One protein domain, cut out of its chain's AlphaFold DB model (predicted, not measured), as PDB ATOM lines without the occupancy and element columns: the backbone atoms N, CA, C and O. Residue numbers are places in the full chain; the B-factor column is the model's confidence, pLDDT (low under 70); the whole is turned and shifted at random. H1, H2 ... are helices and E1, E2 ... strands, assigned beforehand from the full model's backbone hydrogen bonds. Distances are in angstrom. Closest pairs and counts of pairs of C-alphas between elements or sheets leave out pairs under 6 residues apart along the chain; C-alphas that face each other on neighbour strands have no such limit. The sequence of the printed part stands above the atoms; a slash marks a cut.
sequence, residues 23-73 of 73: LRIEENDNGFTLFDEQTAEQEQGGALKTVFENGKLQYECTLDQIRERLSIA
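AT A GLANCE: This is residues 23 to 73 of the 73 residues of the protein "Nicotinate phosphoribosyltransferase" of Escherichia coli (UniProt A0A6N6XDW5). The model is a flat, open, C-shaped piece: the two-stranded hairpin of E1 and E2, with the short helix H1 beside E1, makes one arm, and the helix H2 makes the other, standing free with empty space between them. A long loop, residues 44 to 62, joins the arms; it runs out to a turn around Gly 55 and comes back, with residues 52 to 53 paired antiparallel with residues 56 to 57. The printed part has 51 residues, with two named strands and two named helices in the order E1, E2, H1, H2; the sheet has the order E1 - E2 and is antiparallel, and the class is mixed, helices and strands. The whole is loose, with a radius of gyration of the C-alphas of 13.4 A, and the C-alphas span 35 by 35 by 11 A.

HOW THE PARTS SIT: E1, residues 23 to 28, and E2, residues 31 to 38, form a hairpin of antiparallel neighbour strands, with 152 degrees between their N-to-C directions. The C-alphas of Leu 23 and Asp 36, which face each other, are 4.7 A apart. N 26 and O 33 are within hydrogen-bond range at 2.9 A, and so are N 35 and O 24 at 2.8 A. H1, residues 40 to 43, has 4 pairs of C-alphas within 8 A with E1; the closest are those of Arg 24 and Glu 43, 4.7 A apart. H2, residues 63 to 71, is apart from E1, E2 and H1. In H2 each O i to N i+4 pair is within hydrogen-bond range; H1 is too short for such a pair, and its one O i to N i+3 pair is not within range.

IN THESE COORDINATES: E1 starts at C-alpha 23, at (15.637, 14.558, -9.896), and measures 16.0 A from first to last C-alpha. E2, the longest strand with 8 residues, measures 19.5 A. H1 has 4 residues and measures 5.2 A. H2, the longest helix with 9 residues, measures 12.4 A, from C-alpha 63 at (31.792, 35.726, -6.091) to C-alpha 71 at (30.013, 36.510, -18.329).

THE WHOLE: The two C-alphas farthest apart are those of Asp 29 and Gly 55, 35.4 A. Residues 62 to 73, of which 63 to 71 belong to H2, stand free; the body without them has 39 residues and spans 33 by 24 by 11 A. The links E1 to E2 and E2 to H1 are tight, and H1 to H2 is a long link of 19 residues. The printed part has no cut and ends at residue 73, the chain's last residue. The mean pLDDT of the printed part is 86.2, and residues 72 to 73 are under 70.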
ATOM      1  N   LEU A  23      15.743  13.539  -8.860       87.38
ATOM      2  CA  LEU A  23      15.637  14.558  -9.896       87.38
ATOM      3  C   LEU A  23      16.965  14.727 -10.613       87.38
ATOM      4  O   LEU A  23      17.997  14.856  -9.969       87.38
ATOM      5  N   ARG A  24      16.931  14.828 -11.936       89.00
ATOM      6  CA  ARG A  24      18.093  15.129 -12.770       89.00
ATOM      7  C   ARG A  24      17.785  16.350 -13.612       89.00
ATOM      8  O   ARG A  24      16.748  16.406 -14.263       89.00
ATOM      9  N   ILE A  25      18.681  17.327 -13.602       89.12
ATOM     10  CA  ILE A  25      18.591  18.492 -14.484       89.12
ATOM     11  C   ILE A  25      19.639  18.320 -15.574       89.12
ATOM     12  O   ILE A  25      20.788  18.057 -15.248       89.12
ATOM     13  N   GLU A  26      19.271  18.463 -16.841       89.19
ATOM     14  CA  GLU A  26      20.203  18.362 -17.968       89.19
ATOM     15  C   GLU A  26      20.229  19.672 -18.753       89.19
ATOM     16  O   GLU A  26      19.178  20.230 -19.086       89.19
ATOM     17  N   GLU A  27      21.433  20.166 -19.028       87.62
ATOM     18  CA  GLU A  27      21.650  21.334 -19.876       87.62
ATOM     19  C   GLU A  27      21.565  20.916 -21.348       87.62
ATOM     20  O   GLU A  27      22.190  19.947 -21.770       87.62
ATOM     21  N   ASN A  28      20.748  21.627 -22.110       85.00
ATOM     22  CA  ASN A  28      20.504  21.436 -23.535       85.00
ATOM     23  C   ASN A  28      20.638  22.796 -24.239       85.00
ATOM     24  O   ASN A  28      20.595  23.836 -23.583       85.00
ATOM     25  N   ASP A  29      20.685  22.817 -25.573       77.19
ATOM     26  CA  ASP A  29      20.763  24.058 -26.368       77.19
ATOM     27  C   ASP A  29      19.657  25.089 -26.046       77.19
ATOM     28  O   ASP A  29      19.826  26.288 -26.255       77.19
ATOM     29  N   ASN A  30      18.524  24.632 -25.503       79.38
ATOM     30  CA  ASN A  30      17.378  25.462 -25.121       79.38
ATOM     31  C   ASN A  30      17.310  25.807 -23.618       79.38
ATOM     32  O   ASN A  30      16.309  26.373 -23.174       79.38
ATOM     33  N   GLY A  31      18.334  25.472 -22.827       84.31
ATOM     34  CA  GLY A  31      18.389  25.716 -21.382       84.31
ATOM     35  C   GLY A  31      18.370  24.424 -20.565       84.31
ATOM     36  O   GLY A  31      19.101  23.488 -20.865       84.31
ATOM     37  N   PHE A  32      17.551  24.358 -19.514       88.81
ATOM     38  CA  PHE A  32      17.555  23.229 -18.576       88.81
ATOM     39  C   PHE A  32      16.271  22.403 -18.647       88.81
ATOM     40  O   PHE A  32      15.169  22.941 -18.535       88.81
ATOM     41  N   THR A  33      16.429  21.084 -18.747       88.75
ATOM     42  CA  THR A  33      15.329  20.113 -18.710       88.75
ATOM     43  C   THR A  33      15.352  19.360 -17.385       88.75
ATOM     44  O   THR A  33      16.392  18.832 -16.992       88.75
ATOM     45  N   LEU A  34      14.211  19.309 -16.692       87.81
ATOM     46  CA  LEU A  34      14.034  18.538 -15.460       87.81
ATOM     47  C   LEU A  34      13.512  17.135 -15.790       87.81
ATOM     48  O   LEU A  34      12.513  16.998 -16.491       87.81
ATOM     49  N   PHE A  35      14.149  16.120 -15.219       86.94
ATOM     50  CA  PHE A  35      13.718  14.729 -15.242       86.94
ATOM     51  C   PHE A  35      13.467  14.252 -13.812       86.94
ATOM     52  O   PHE A  35      14.316  14.449 -12.941       86.94
ATOM     53  N   ASP A  36      12.324  13.622 -13.571       86.06
ATOM     54  CA  ASP A  36      11.933  13.037 -12.288       86.06
ATOM     55  C   ASP A  36      11.951  11.495 -12.326       86.06
ATOM     56  O   ASP A  36      12.199  10.904 -13.377       86.06
ATOM     57  N   GLU A  37      11.798  10.833 -11.174       85.25
ATOM     58  CA  GLU A  37      11.863   9.362 -11.031       85.25
ATOM     59  C   GLU A  37      13.173   8.713 -11.548       85.25
ATOM     60  O   GLU A  37      13.184   7.604 -12.079       85.25
ATOM     61  N   GLN A  38      14.305   9.404 -11.398       86.75
ATOM     62  CA  GLN A  38      15.603   8.940 -11.900       86.75
ATOM     63  C   GLN A  38      16.248   7.883 -10.987       86.75
ATOM     64  O   GLN A  38      15.926   7.767  -9.802       86.75
ATOM     65  N   THR A  39      17.204   7.112 -11.510       86.25
ATOM     66  CA  THR A  39      18.079   6.275 -10.674       86.25
ATOM     67  C   THR A  39      19.196   7.109 -10.039       86.25
ATOM     68  O   THR A  39      19.519   8.200 -10.508       86.25
ATOM     69  N   ALA A  40      19.830   6.593  -8.979       82.50
ATOM     70  CA  ALA A  40      20.956   7.272  -8.326       82.50
ATOM     71  C   ALA A  40      22.135   7.526  -9.286       82.50
ATOM     72  O   ALA A  40      22.808   8.544  -9.183       82.50
ATOM     73  N   GLU A  41      22.360   6.620 -10.240       84.94
ATOM     74  CA  GLU A  41      23.389   6.775 -11.274       84.94
ATOM     75  C   GLU A  41      23.033   7.888 -12.266       84.94
ATOM     76  O   GLU A  41      23.897   8.655 -12.680       84.94
ATOM     77  N   GLN A  42      21.752   8.004 -12.630       83.25
ATOM     78  CA  GLN A  42      21.279   9.053 -13.528       83.25
ATOM     79  C   GLN A  42      21.342  10.425 -12.855       83.25
ATOM     80  O   GLN A  42      21.835  11.370 -13.466       83.25
ATOM     81  N   GLU A  43      20.886  10.542 -11.606       85.50
ATOM     82  CA  GLU A  43      20.884  11.806 -10.856       85.50
ATOM     83  C   GLU A  43      22.277  12.456 -10.800       85.50
ATOM     84  O   GLU A  43      22.409  13.650 -11.064       85.50
ATOM     85  N   GLN A  44      23.325  11.648 -10.609       81.62
ATOM     86  CA  GLN A  44      24.720  12.106 -10.567       81.62
ATOM     87  C   GLN A  44      25.252  12.683 -11.889       81.62
ATOM     88  O   GLN A  44      26.256  13.394 -11.882       81.62
ATOM     89  N   GLY A  45      24.624  12.369 -13.025       79.56
ATOM     90  CA  GLY A  45      25.064  12.814 -14.351       79.56
ATOM     91  C   GLY A  45      24.516  14.176 -14.786       79.56
ATOM     92  O   GLY A  45      24.810  14.614 -15.895       79.56
ATOM     93  N   GLY A  46      23.679  14.819 -13.968       83.94
ATOM     94  CA  GLY A  46      23.042  16.090 -14.307       83.94
ATOM     95  C   GLY A  46      23.904  17.335 -14.059       83.94
ATOM     96  O   GLY A  46      25.063  17.284 -13.658       83.94
ATOM     97  N   ALA A  47      23.285  18.496 -14.250       86.75
ATOM     98  CA  ALA A  47      23.824  19.815 -13.934       86.75
ATOM     99  C   ALA A  47      23.867  20.102 -12.418       86.75
ATOM    100  O   ALA A  47      24.532  21.044 -11.981       86.75
ATOM    101  N   LEU A  48      23.157  19.308 -11.607       88.50
ATOM    102  CA  LEU A  48      23.189  19.405 -10.148       88.50
ATOM    103  C   LEU A  48      24.507  18.838  -9.607       88.50
ATOM    104  O   LEU A  48      25.005  17.821 -10.077       88.50
ATOM    105  N   LYS A  49      25.078  19.508  -8.601       85.94
ATOM    106  CA  LYS A  49      26.326  19.095  -7.946       85.94
ATOM    107  C   LYS A  49      26.148  19.068  -6.437       85.94
ATOM    108  O   LYS A  49      25.547  19.976  -5.864       85.94
ATOM    109  N   THR A  50      26.736  18.068  -5.786       88.69
ATOM    110  CA  THR A  50      26.752  17.962  -4.325       88.69
ATOM    111  C   THR A  50      27.614  19.067  -3.725       88.69
ATOM    112  O   THR A  50      28.840  19.014  -3.771       88.69
ATOM    113  N   VAL A  51      26.973  20.082  -3.145       90.38
ATOM    114  CA  VAL A  51      27.679  21.188  -2.474       90.38
ATOM    115  C   VAL A  51      27.953  20.901  -1.001       90.38
ATOM    116  O   VAL A  51      28.923  21.406  -0.443       90.38
ATOM    117  N   PHE A  52      27.125  20.071  -0.369       90.94
ATOM    118  CA  PHE A  52      27.210  19.754   1.048       90.94
ATOM    119  C   PHE A  52      26.840  18.296   1.286       90.94
ATOM    120  O   PHE A  52      25.798  17.834   0.828       90.94
ATOM    121  N   GLU A  53      27.679  17.583   2.027       92.31
ATOM    122  CA  GLU A  53      27.467  16.173   2.323       92.31
ATOM    123  C   GLU A  53      28.055  15.827   3.693       92.31
ATOM    124  O   GLU A  53      29.155  16.262   4.033       92.31
ATOM    125  N   ASN A  54      27.331  15.036   4.493       92.19
ATOM    126  CA  ASN A  54      27.834  14.486   5.759       92.19
ATOM    127  C   ASN A  54      28.434  15.537   6.719       92.19
ATOM    128  O   ASN A  54      29.443  15.295   7.384       92.19
ATOM    129  N   GLY A  55      27.822  16.724   6.790       92.19
ATOM    130  CA  GLY A  55      28.272  17.805   7.671       92.19
ATOM    131  C   GLY A  55      29.446  18.627   7.128       92.19
ATOM    132  O   GLY A  55      29.974  19.468   7.853       92.19
ATOM    133  N   LYS A  56      29.867  18.393   5.880       92.75
ATOM    134  CA  LYS A  56      30.995  19.075   5.242       92.75
ATOM    135  C   LYS A  56      30.553  19.788   3.973       92.75
ATOM    136  O   LYS A  56      29.815  19.236   3.158       92.75
ATOM    137  N   LEU A  57      31.047  21.010   3.799       92.75
ATOM    138  CA  LEU A  57      30.948  21.725   2.534       92.75
ATOM    139  C   LEU A  57      31.949  21.101   1.555       92.75
ATOM    140  O   LEU A  57      33.150  21.122   1.808       92.75
ATOM    141  N   GLN A  58      31.438  20.513   0.476       89.88
ATOM    142  CA  GLN A  58      32.241  19.857  -0.560       89.88
ATOM    143  C   GLN A  58      32.609  20.822  -1.687       89.88
ATOM    144  O   GLN A  58      33.602  20.620  -2.383       89.88
ATOM    145  N   TYR A  59      31.809  21.874  -1.867       85.62
ATOM    146  CA  TYR A  59      32.008  22.855  -2.918       85.62
ATOM    147  C   TYR A  59      31.868  24.270  -2.368       85.62
ATOM    148  O   TYR A  59      30.801  24.664  -1.899       85.62
ATOM    149  N   GLU A  60      32.946  25.041  -2.464       87.00
ATOM    150  CA  GLU A  60      32.942  26.473  -2.184       87.00
ATOM    151  C   GLU A  60      32.963  27.231  -3.511       87.00
ATOM    152  O   GLU A  60      33.699  26.877  -4.433       87.00
ATOM    153  N   CYS A  61      32.122  28.256  -3.625       88.19
ATOM    154  CA  CYS A  61      32.029  29.081  -4.819       88.19
ATOM    155  C   CYS A  61      32.284  30.537  -4.446       88.19
ATOM    156  O   CYS A  61      31.593  31.089  -3.587       88.19
ATOM    157  N   THR A  62      33.271  31.159  -5.084       92.06
ATOM    158  CA  THR A  62      33.577  32.574  -4.856       92.06
ATOM    159  C   THR A  62      32.679  33.470  -5.705       92.06
ATOM    160  O   THR A  62      32.164  33.067  -6.749       92.06
ATOM    161  N   LEU A  63      32.522  34.732  -5.294       91.31
ATOM    162  CA  LEU A  63      31.792  35.726  -6.091       91.31
ATOM    163  C   LEU A  63      32.391  35.915  -7.493       91.31
ATOM    164  O   LEU A  63      31.658  36.217  -8.429       91.31
ATOM    165  N   ASP A  64      33.702  35.732  -7.635       93.00
ATOM    166  CA  ASP A  64      34.400  35.857  -8.915       93.00
ATOM    167  C   ASP A  64      34.017  34.726  -9.881       93.00
ATOM    168  O   ASP A  64      33.603  34.989 -11.005       93.00
ATOM    169  N   GLN A  65      33.984  33.480  -9.394       89.19
ATOM    170  CA  GLN A  65      33.511  32.326 -10.169       89.19
ATOM    171  C   GLN A  65      32.042  32.462 -10.591       89.19
ATOM    172  O   GLN A  65      31.659  32.031 -11.677       89.19
ATOM    173  N   ILE A  66      31.197  33.056  -9.742       88.50
ATOM    174  CA  ILE A  66      29.796  33.330 -10.095       88.50
ATOM    175  C   ILE A  66      29.732  34.346 -11.241       88.50
ATOM    176  O   ILE A  66      28.964  34.160 -12.183       88.50
ATOM    177  N   ARG A  67      30.546  35.404 -11.183       91.50
ATOM    178  CA  ARG A  67      30.614  36.424 -12.241       91.50
ATOM    179  C   ARG A  67      31.158  35.861 -13.546       91.50
ATOM    180  O   ARG A  67      30.607  36.180 -14.594       91.50
ATOM    181  N   GLU A  68      32.177  35.009 -13.488       91.75
ATOM    182  CA  GLU A  68      32.730  34.329 -14.662       91.75
ATOM    183  C   GLU A  68      31.650  33.511 -15.382       91.75
ATOM    184  O   GLU A  68      31.454  33.683 -16.582       91.75
ATOM    185  N   ARG A  69      30.854  32.721 -14.647       86.69
ATOM    186  CA  ARG A  69      29.745  31.945 -15.234       86.69
ATOM    187  C   ARG A  69      28.700  32.812 -15.926       86.69
ATOM    188  O   ARG A  69      28.186  32.421 -16.963       86.69
ATOM    189  N   LEU A  70      28.386  33.974 -15.358       85.94
ATOM    190  CA  LEU A  70      27.428  34.912 -15.951       85.94
ATOM    191  C   LEU A  70      28.007  35.684 -17.142       85.94
ATOM    192  O   LEU A  70      27.244  36.214 -17.939       85.94
ATOM    193  N   SER A  71      29.335  35.769 -17.256       81.19
ATOM    194  CA  SER A  71      30.013  36.510 -18.329       81.19
ATOM    195  C   SER A  71      30.154  35.703 -19.621       81.19
ATOM    196  O   SER A  71      30.481  36.275 -20.655       81.19
ATOM    197  N   ILE A  72      29.942  34.386 -19.557       61.91
ATOM    198  CA  ILE A  72      30.038  33.461 -20.698       61.91
ATOM    199  C   ILE A  72      28.667  33.290 -21.402       61.91
ATOM    200  O   ILE A  72      28.566  32.548 -22.375       61.91
ATOM    201  N   ALA A  73      27.624  33.997 -20.941       52.50
ATOM    202  CA  ALA A  73      26.288  34.013 -21.545       52.50
ATOM    203  C   ALA A  73      26.144  35.054 -22.668       52.50
ATOM    204  O   ALA A  73      26.649  36.188 -22.498       52.50
TER     205      ALA A  73